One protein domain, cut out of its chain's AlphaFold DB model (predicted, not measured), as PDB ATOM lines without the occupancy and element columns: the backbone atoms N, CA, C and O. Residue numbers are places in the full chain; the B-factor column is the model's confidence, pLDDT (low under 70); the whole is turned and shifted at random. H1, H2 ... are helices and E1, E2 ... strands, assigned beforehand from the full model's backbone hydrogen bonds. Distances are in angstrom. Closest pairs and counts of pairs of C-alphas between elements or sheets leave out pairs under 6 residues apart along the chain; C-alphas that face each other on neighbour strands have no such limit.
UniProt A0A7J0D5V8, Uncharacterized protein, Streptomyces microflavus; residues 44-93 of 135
ATOM      1  N   PHE A  44     107.347 169.560 205.415       95.00
ATOM      2  CA  PHE A  44     106.398 168.568 205.895       95.00
ATOM      3  C   PHE A  44     105.761 167.848 204.724       95.00
ATOM      4  O   PHE A  44     105.571 168.439 203.666       95.00
ATOM      5  N   LYS A  45     105.408 166.587 204.941       96.81
ATOM      6  CA  LYS A  45     104.579 165.797 204.044       96.81
ATOM      7  C   LYS A  45     103.261 165.486 204.733       96.81
ATOM      8  O   LYS A  45     103.282 165.065 205.892       96.81
ATOM      9  N   ASP A  46     102.147 165.716 204.055       96.50
ATOM     10  CA  ASP A  46     100.830 165.313 204.552       96.50
ATOM     11  C   ASP A  46     100.474 163.877 204.131       96.50
ATOM     12  O   ASP A  46     101.302 163.152 203.564       96.50
ATOM     13  N   CYS A  47      99.256 163.433 204.459       95.00
ATOM     14  CA  CYS A  47      98.806 162.076 204.143       95.00
ATOM     15  C   CYS A  47      98.472 161.876 202.661       95.00
ATOM     16  O   CYS A  47      98.539 160.743 202.179       95.00
ATOM     17  N   ASP A  48      98.146 162.951 201.946       93.88
ATOM     18  CA  ASP A  48      97.849 162.917 200.513       93.88
ATOM     19  C   ASP A  48      99.136 162.893 199.670       93.88
ATOM     20  O   ASP A  48      99.120 162.539 198.488       93.88
ATOM     21  N   GLY A  49     100.270 163.180 200.312       93.75
ATOM     22  CA  GLY A  49     101.604 163.151 199.740       93.75
ATOM     23  C   GLY A  49     102.089 164.516 199.261       93.75
ATOM     24  O   GLY A  49     103.155 164.568 198.638       93.75
ATOM     25  N   ASP A  50     101.357 165.591 199.551       96.38
ATOM     26  CA  ASP A  50     101.764 166.951 199.234       96.38
ATOM     27  C   ASP A  50     102.896 167.391 200.176       96.38
ATOM     28  O   ASP A  50     103.006 166.952 201.327       96.38
ATOM     29  N   THR A  51     103.784 168.248 199.670       96.00
ATOM     30  CA  THR A  51     104.908 168.790 200.436       96.00
ATOM     31  C   THR A  51     104.713 170.264 200.736       96.00
ATOM     32  O   THR A  51     104.648 171.112 199.842       96.00
ATOM     33  N   TRP A  52     104.761 170.578 202.021       96.94
ATOM     34  CA  TRP A  52     104.591 171.905 202.587       96.94
ATOM     35  C   TRP A  52     105.915 172.417 203.154       96.94
ATOM     36  O   TRP A  52     106.710 171.635 203.671       96.94
ATOM     37  N   SER A  53     106.164 173.722 203.077       94.94
ATOM     38  CA  SER A  53     107.350 174.359 203.663       94.94
ATOM     39  C   SER A  53     106.940 175.494 204.599       94.94
ATOM     40  O   SER A  53     106.118 176.330 204.230       94.94
ATOM     41  N   GLU A  54     107.503 175.531 205.804       93.38
ATOM     42  CA  GLU A  54     107.247 176.578 206.797       93.38
ATOM     43  C   GLU A  54     107.952 177.871 206.382       93.38
ATOM     44  O   GLU A  54     109.177 177.896 206.297       93.38
ATOM     45  N   TYR A  55     107.197 178.933 206.099       89.62
ATOM     46  CA  TYR A  55     107.758 180.229 205.681       89.62
ATOM     47  C   TYR A  55     107.722 181.275 206.802       89.62
ATOM     48  O   TYR A  55     108.543 182.191 206.819       89.62
ATOM     49  N   GLU A  56     106.824 181.098 207.768       86.88
ATOM     50  CA  GLU A  56     106.785 181.795 209.050       86.88
ATOM     51  C   GLU A  56     106.444 180.777 210.147       86.88
ATOM     52  O   GLU A  56     105.836 179.750 209.845       86.88
ATOM     53  N   PRO A  57     106.815 181.010 211.418       84.12
ATOM     54  CA  PRO A  57     106.523 180.064 212.491       84.12
ATOM     55  C   PRO A  57     105.027 179.715 212.574       84.12
ATOM     56  O   PRO A  57     104.214 180.571 212.913       84.12
ATOM     57  N   GLY A  58     104.683 178.451 212.316       85.81
ATOM     58  CA  GLY A  58     103.301 177.956 212.305       85.81
ATOM     59  C   GLY A  58     102.549 178.107 210.978       85.81
ATOM     60  O   GLY A  58     101.430 177.616 210.880       85.81
ATOM     61  N   MET A  59     103.155 178.728 209.960       94.69
ATOM     62  CA  MET A  59     102.541 178.969 208.651       94.69
ATOM     63  C   MET A  59     103.242 178.168 207.557       94.69
ATOM     64  O   MET A  59     104.462 178.254 207.380       94.69
ATOM     65  N   LEU A  60     102.464 177.403 206.798       95.94
ATOM     66  CA  LEU A  60     102.936 176.516 205.747       95.94
ATOM     67  C   LEU A  60     102.559 177.038 204.367       95.94
ATOM     68  O   LEU A  60     101.462 177.539 204.155       95.94
ATOM     69  N   ARG A  61     103.460 176.859 203.403       97.25
ATOM     70  CA  ARG A  61     103.193 177.065 201.980       97.25
ATOM     71  C   ARG A  61     103.303 175.738 201.242       97.25
ATOM     72  O   ARG A  61     104.314 175.045 201.378       97.25
ATOM     73  N   LEU A  62     102.304 175.408 200.432       96.69
ATOM     74  CA  LEU A  62     102.309 174.237 199.564       96.69
ATOM     75  C   LEU A  62     103.377 174.410 198.483       96.69
ATOM     76  O   LEU A  62     103.300 175.310 197.649       96.69
ATOM     77  N   THR A  63     104.402 173.565 198.510       95.06
ATOM     78  CA  THR A  63     105.563 173.646 197.606       95.06
ATOM     79  C   THR A  63     105.588 172.562 196.539       95.06
ATOM     80  O   THR A  63     106.236 172.744 195.512       95.06
ATOM     81  N   GLU A  64     104.873 171.461 196.756       94.88
ATOM     82  CA  GLU A  64     104.754 170.358 195.805       94.88
ATOM     83  C   GLU A  64     103.425 169.645 196.047       94.88
ATOM     84  O   GLU A  64     103.116 169.324 197.190       94.88
ATOM     85  N   CYS A  65     102.647 169.391 194.998       94.62
ATOM     86  CA  CYS A  65     101.447 168.559 195.085       94.62
ATOM     87  C   CYS A  65     101.765 167.130 194.640       94.62
ATOM     88  O   CYS A  65     102.462 166.923 193.646       94.62
ATOM     89  N   ALA A  66     101.190 166.136 195.302       90.31
ATOM     90  CA  ALA A  66     101.156 164.770 194.828       90.31
ATOM     91  C   ALA A  66     100.279 164.662 193.567       90.31
ATOM     92  O   ALA A  66      99.069 164.941 193.564       90.31
ATOM     93  N   GLY A  67     100.910 164.206 192.482       84.81
ATOM     94  CA  GLY A  67     100.306 164.054 191.157       84.81
ATOM     95  C   GLY A  67     100.392 165.325 190.305       84.81
ATOM     96  O   GLY A  67     101.164 166.231 190.585       84.81
ATOM     97  N   ASP A  68      99.570 165.418 189.258       81.06
ATOM     98  CA  ASP A  68      99.647 166.510 188.268       81.06
ATOM     99  C   ASP A  68      98.900 167.796 188.690       81.06
ATOM    100  O   ASP A  68      98.499 168.607 187.856       81.06
ATOM    101  N   ARG A  69      98.686 168.005 189.996       82.62
ATOM    102  CA  ARG A  69      97.858 169.092 190.558       82.62
ATOM    103  C   ARG A  69      98.647 170.372 190.873       82.62
ATOM    104  O   ARG A  69      98.305 171.115 191.788       82.62
ATOM    105  N   ASN A  70      99.665 170.681 190.073       83.25
ATOM    106  CA  ASN A  70     100.584 171.806 190.303       83.25
ATOM    107  C   ASN A  70      99.923 173.201 190.280       83.25
ATOM    108  O   ASN A  70     100.573 174.193 190.610       83.25
ATOM    109  N   GLN A  71      98.643 173.323 189.916       88.69
ATOM    110  CA  GLN A  71      97.929 174.601 190.010       88.69
ATOM    111  C   GLN A  71      97.716 175.103 191.451       88.69
ATOM    112  O   GLN A  71      97.416 176.279 191.626       88.69
ATOM    113  N   TYR A  72      97.837 174.233 192.461       87.94
ATOM    114  CA  TYR A  72      97.620 174.585 193.872       87.94
ATOM    115  C   TYR A  72      98.913 174.976 194.603       87.94
ATOM    116  O   TYR A  72      98.869 175.473 195.727       87.94
ATOM    117  N   THR A  73     100.073 174.799 193.965       93.94
ATOM    118  CA  THR A  73     101.364 175.213 194.524       93.94
ATOM    119  C   THR A  73     101.359 176.708 194.854       93.94
ATOM    120  O   THR A  73     100.955 177.532 194.036       93.94
ATOM    121  N   GLY A  74     101.835 177.061 196.046       94.62
ATOM    122  CA  GLY A  74     101.848 178.428 196.563       94.62
ATOM    123  C   GLY A  74     100.682 178.782 197.484       94.62
ATOM    124  O   GLY A  74     100.713 179.874 198.043       94.62
ATOM    125  N   ILE A  75      99.696 177.894 197.676       95.69
ATOM    126  CA  ILE A  75      98.683 178.057 198.731       95.69
ATOM    127  C   ILE A  75      99.369 178.127 200.094       95.69
ATOM    128  O   ILE A  75     100.330 177.400 200.352       95.69
ATOM    129  N   GLU A  76      98.876 179.019 200.943       97.56
ATOM    130  CA  GLU A  76      99.382 179.260 202.288       97.56
ATOM    131  C   GLU A  76      98.287 178.966 203.299       97.56
ATOM    132  O   GLU A  76      97.148 179.389 203.099       97.56
ATOM    133  N   ASP A  77      98.644 178.264 204.368       96.81
ATOM    134  CA  ASP A  77      97.710 177.930 205.433       96.81
ATOM    135  C   ASP A  77      98.433 177.676 206.766       96.81
ATOM    136  O   ASP A  77      99.664 177.553 206.815       96.81
ATOM    137  N   SER A  78      97.686 177.634 207.867       95.56
ATOM    138  CA  SER A  78      98.233 177.306 209.183       95.56
ATOM    139  C   SER A  78      98.552 175.810 209.300       95.56
ATOM    140  O   SER A  78      97.946 174.970 208.635       95.56
ATOM    141  N   ILE A  79      99.504 175.442 210.165       92.94
ATOM    142  CA  ILE A  79      99.786 174.024 210.462       92.94
ATOM    143  C   ILE A  79      98.517 173.302 210.935       92.94
ATOM    144  O   ILE A  79      98.308 172.143 210.578       92.94
ATOM    145  N   GLU A  80      97.704 173.963 211.758       92.25
ATOM    146  CA  GLU A  80      96.476 173.401 212.308       92.25
ATOM    147  C   GLU A  80      95.431 173.114 211.223       92.25
ATOM    148  O   GLU A  80      94.839 172.034 211.233       92.25
ATOM    149  N   ASP A  81      95.243 174.037 210.278       95.94
ATOM    150  CA  ASP A  81      94.268 173.898 209.191       95.94
ATOM    151  C   ASP A  81      94.715 172.830 208.182       95.94
ATOM    152  O   ASP A  81      93.947 171.921 207.863       95.94
ATOM    153  N   VAL A  82      96.003 172.815 207.805       96.56
ATOM    154  CA  VAL A  82      96.562 171.735 206.968       96.56
ATOM    155  C   VAL A  82      96.370 170.371 207.639       96.56
ATOM    156  O   VAL A  82      96.023 169.397 206.975       96.56
ATOM    157  N   GLN A  83      96.556 170.274 208.960       94.81
ATOM    158  CA  GLN A  83      96.333 169.020 209.686       94.81
ATOM    159  C   GLN A  83      94.866 168.596 209.734       94.81
ATOM    160  O   GLN A  83      94.578 167.395 209.728       94.81
ATOM    161  N   ALA A  84      93.950 169.559 209.825       94.19
ATOM    162  CA  ALA A  84      92.519 169.297 209.833       94.19
ATOM    163  C   ALA A  84      92.040 168.761 208.476       94.19
ATOM    164  O   ALA A  84      91.259 167.806 208.449       94.19
ATOM    165  N   ASP A  85      92.554 169.324 207.380       95.50
ATOM    166  CA  ASP A  85      92.108 169.007 206.022       95.50
ATOM    167  C   ASP A  85      92.843 167.803 205.408       95.50
ATOM    168  O   ASP A  85      92.216 166.972 204.747       95.50
ATOM    169  N   HIS A  86      94.147 167.662 205.673       94.31
ATOM    170  CA  HIS A  86      95.029 166.672 205.032       94.31
ATOM    171  C   HIS A  86      95.592 165.613 205.993       94.31
ATOM    172  O   HIS A  86      96.355 164.726 205.594       94.31
ATOM    173  N   GLY A  87      95.225 165.676 207.274       92.88
ATOM    174  CA  GLY A  87      95.676 164.736 208.298       92.88
ATOM    175  C   GLY A  87      97.067 165.049 208.873       92.88
ATOM    176  O   GLY A  87      97.633 166.120 208.656       92.88
ATOM    177  N   PRO A  88      97.644 164.139 209.679       94.19
ATOM    178  CA  PRO A  88      98.889 164.404 210.393       94.19
ATOM    179  C   PRO A  88     100.061 164.696 209.450       94.19
ATOM    180  O   PRO A  88     100.310 163.970 208.488       94.19
ATOM    181  N   LEU A  89     100.838 165.720 209.801       94.69
ATOM    182  CA  LEU A  89     102.031 166.116 209.061       94.69
ATOM    183  C   LEU A  89     103.269 165.363 209.546       94.69
ATOM    184  O   LEU A  89     103.550 165.297 210.746       94.69
ATOM    185  N   THR A  90     104.055 164.862 208.599       93.62
ATOM    186  CA  THR A  90     105.364 164.252 208.845       93.62
ATOM    187  C   THR A  90     106.464 165.223 208.442       93.62
ATOM    188  O   THR A  90     106.575 165.588 207.277       93.62
ATOM    189  N   GLU A  91     107.297 165.649 209.390       91.44
ATOM    190  CA  GLU A  91     108.416 166.553 209.100       91.44
ATOM    191  C   GLU A  91     109.480 165.853 208.239       91.44
ATOM    192  O   GLU A  91     110.090 164.867 208.659       91.44
ATOM    193  N   ILE A  92     109.713 166.387 207.038       87.62
ATOM    194  CA  ILE A  92     110.813 166.004 206.157       87.62
ATOM    195  C   ILE A  92     112.057 166.681 206.710       87.62
ATOM    196  O   ILE A  92     112.291 167.877 206.513       87.62
ATOM    197  N   ARG A  93     112.872 165.907 207.414       77.00
ATOM    198  CA  ARG A  93     114.213 166.362 207.747       77.00
ATOM    199  C   ARG A  93     115.035 166.291 206.462       77.00
ATOM    200  O   ARG A  93     114.940 165.273 205.775       77.00
TER     201      ARG A  93
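What this domain is: This is residues 44 to 93 of the 135 residues of an uncharacterized protein of Streptomyces microflavus (UniProt A0A7J0D5V8). A small sheet of three antiparallel strands, E1, E2 and E3, makes one wall, and a single short helix, H1, packs over one face of it, running along the strands. From H1 the chain crosses over to a last short strand, E4, near E1, while the long loop of residues 65 to 75 joins E2 to E3 beyond one end of the sheet. The printed part has 50 residues with four named strands and one named helix, in the order E1 E2 E3 H1 E4; the sheet's order is E1 - E2 - E3. The class is mixed, helices and strands, and the whole is compact, with a radius of gyration of the C-alphas of 9.7 A and spans of 28 by 22 by 18 A.

How they stand to each other: Begin at the sheet's inner strand, E2, residues 59 to 64. On one side of it look for edge strand E1, residues 51 to 56, antiparallel at 146 degrees; N 53 and O 61 are 2.8 A apart, within hydrogen-bond range, as are N 61 and O 53, 2.8 A. On the other side of E2 is edge strand E3, residues 76 to 78, antiparallel at 134 degrees, with N 60 and O 77 within hydrogen-bond range at 2.8 A. E1 and E2 form a hairpin, and so do E2 and E3; together the three are a meander, each strand the antiparallel neighbour of the one before. Look next at H1, residues 79 to 86: it is on the sheet at a height of 8.7 A and lies over E3, along the strands, at 17 degrees to E3 on the local plane. Its closest C-alphas to E2 are those of Ile 79 and Met 59, 5.9 A apart. In H1 every O i to N i+4 pair is within hydrogen-bond range. E4, residues 90 to 92, pairs with no named strand; E1 and E4 are near each other, with 8 pairs of C-alphas within 10 A. E4 is apart from E2, E3 and H1.

Where its parts are: Find C-alpha 51 at (104.908, 168.790, 200.436), where E1 begins its 15.7 A to C-alpha 56. E2 runs 15.6 A from C-alpha 59 to C-alpha 64, and E3 7.3 A from 76 to 78. H1 starts at C-alpha 79, at (99.786, 174.024, 210.462), and spans 10.3 A to C-alpha 86. E4 covers 6.3 A and ends at C-alpha 92, at (110.813, 166.004, 206.157).

The domain as a whole: The two C-alphas farthest apart are those of Pro 57 and Asp 68, 28.6 A. The link E2 to E3, 11 residues, is long; the others are tight. The printed part has no cut. The model's mean pLDDT over the printed part is 92.5, and no printed residue is under 70.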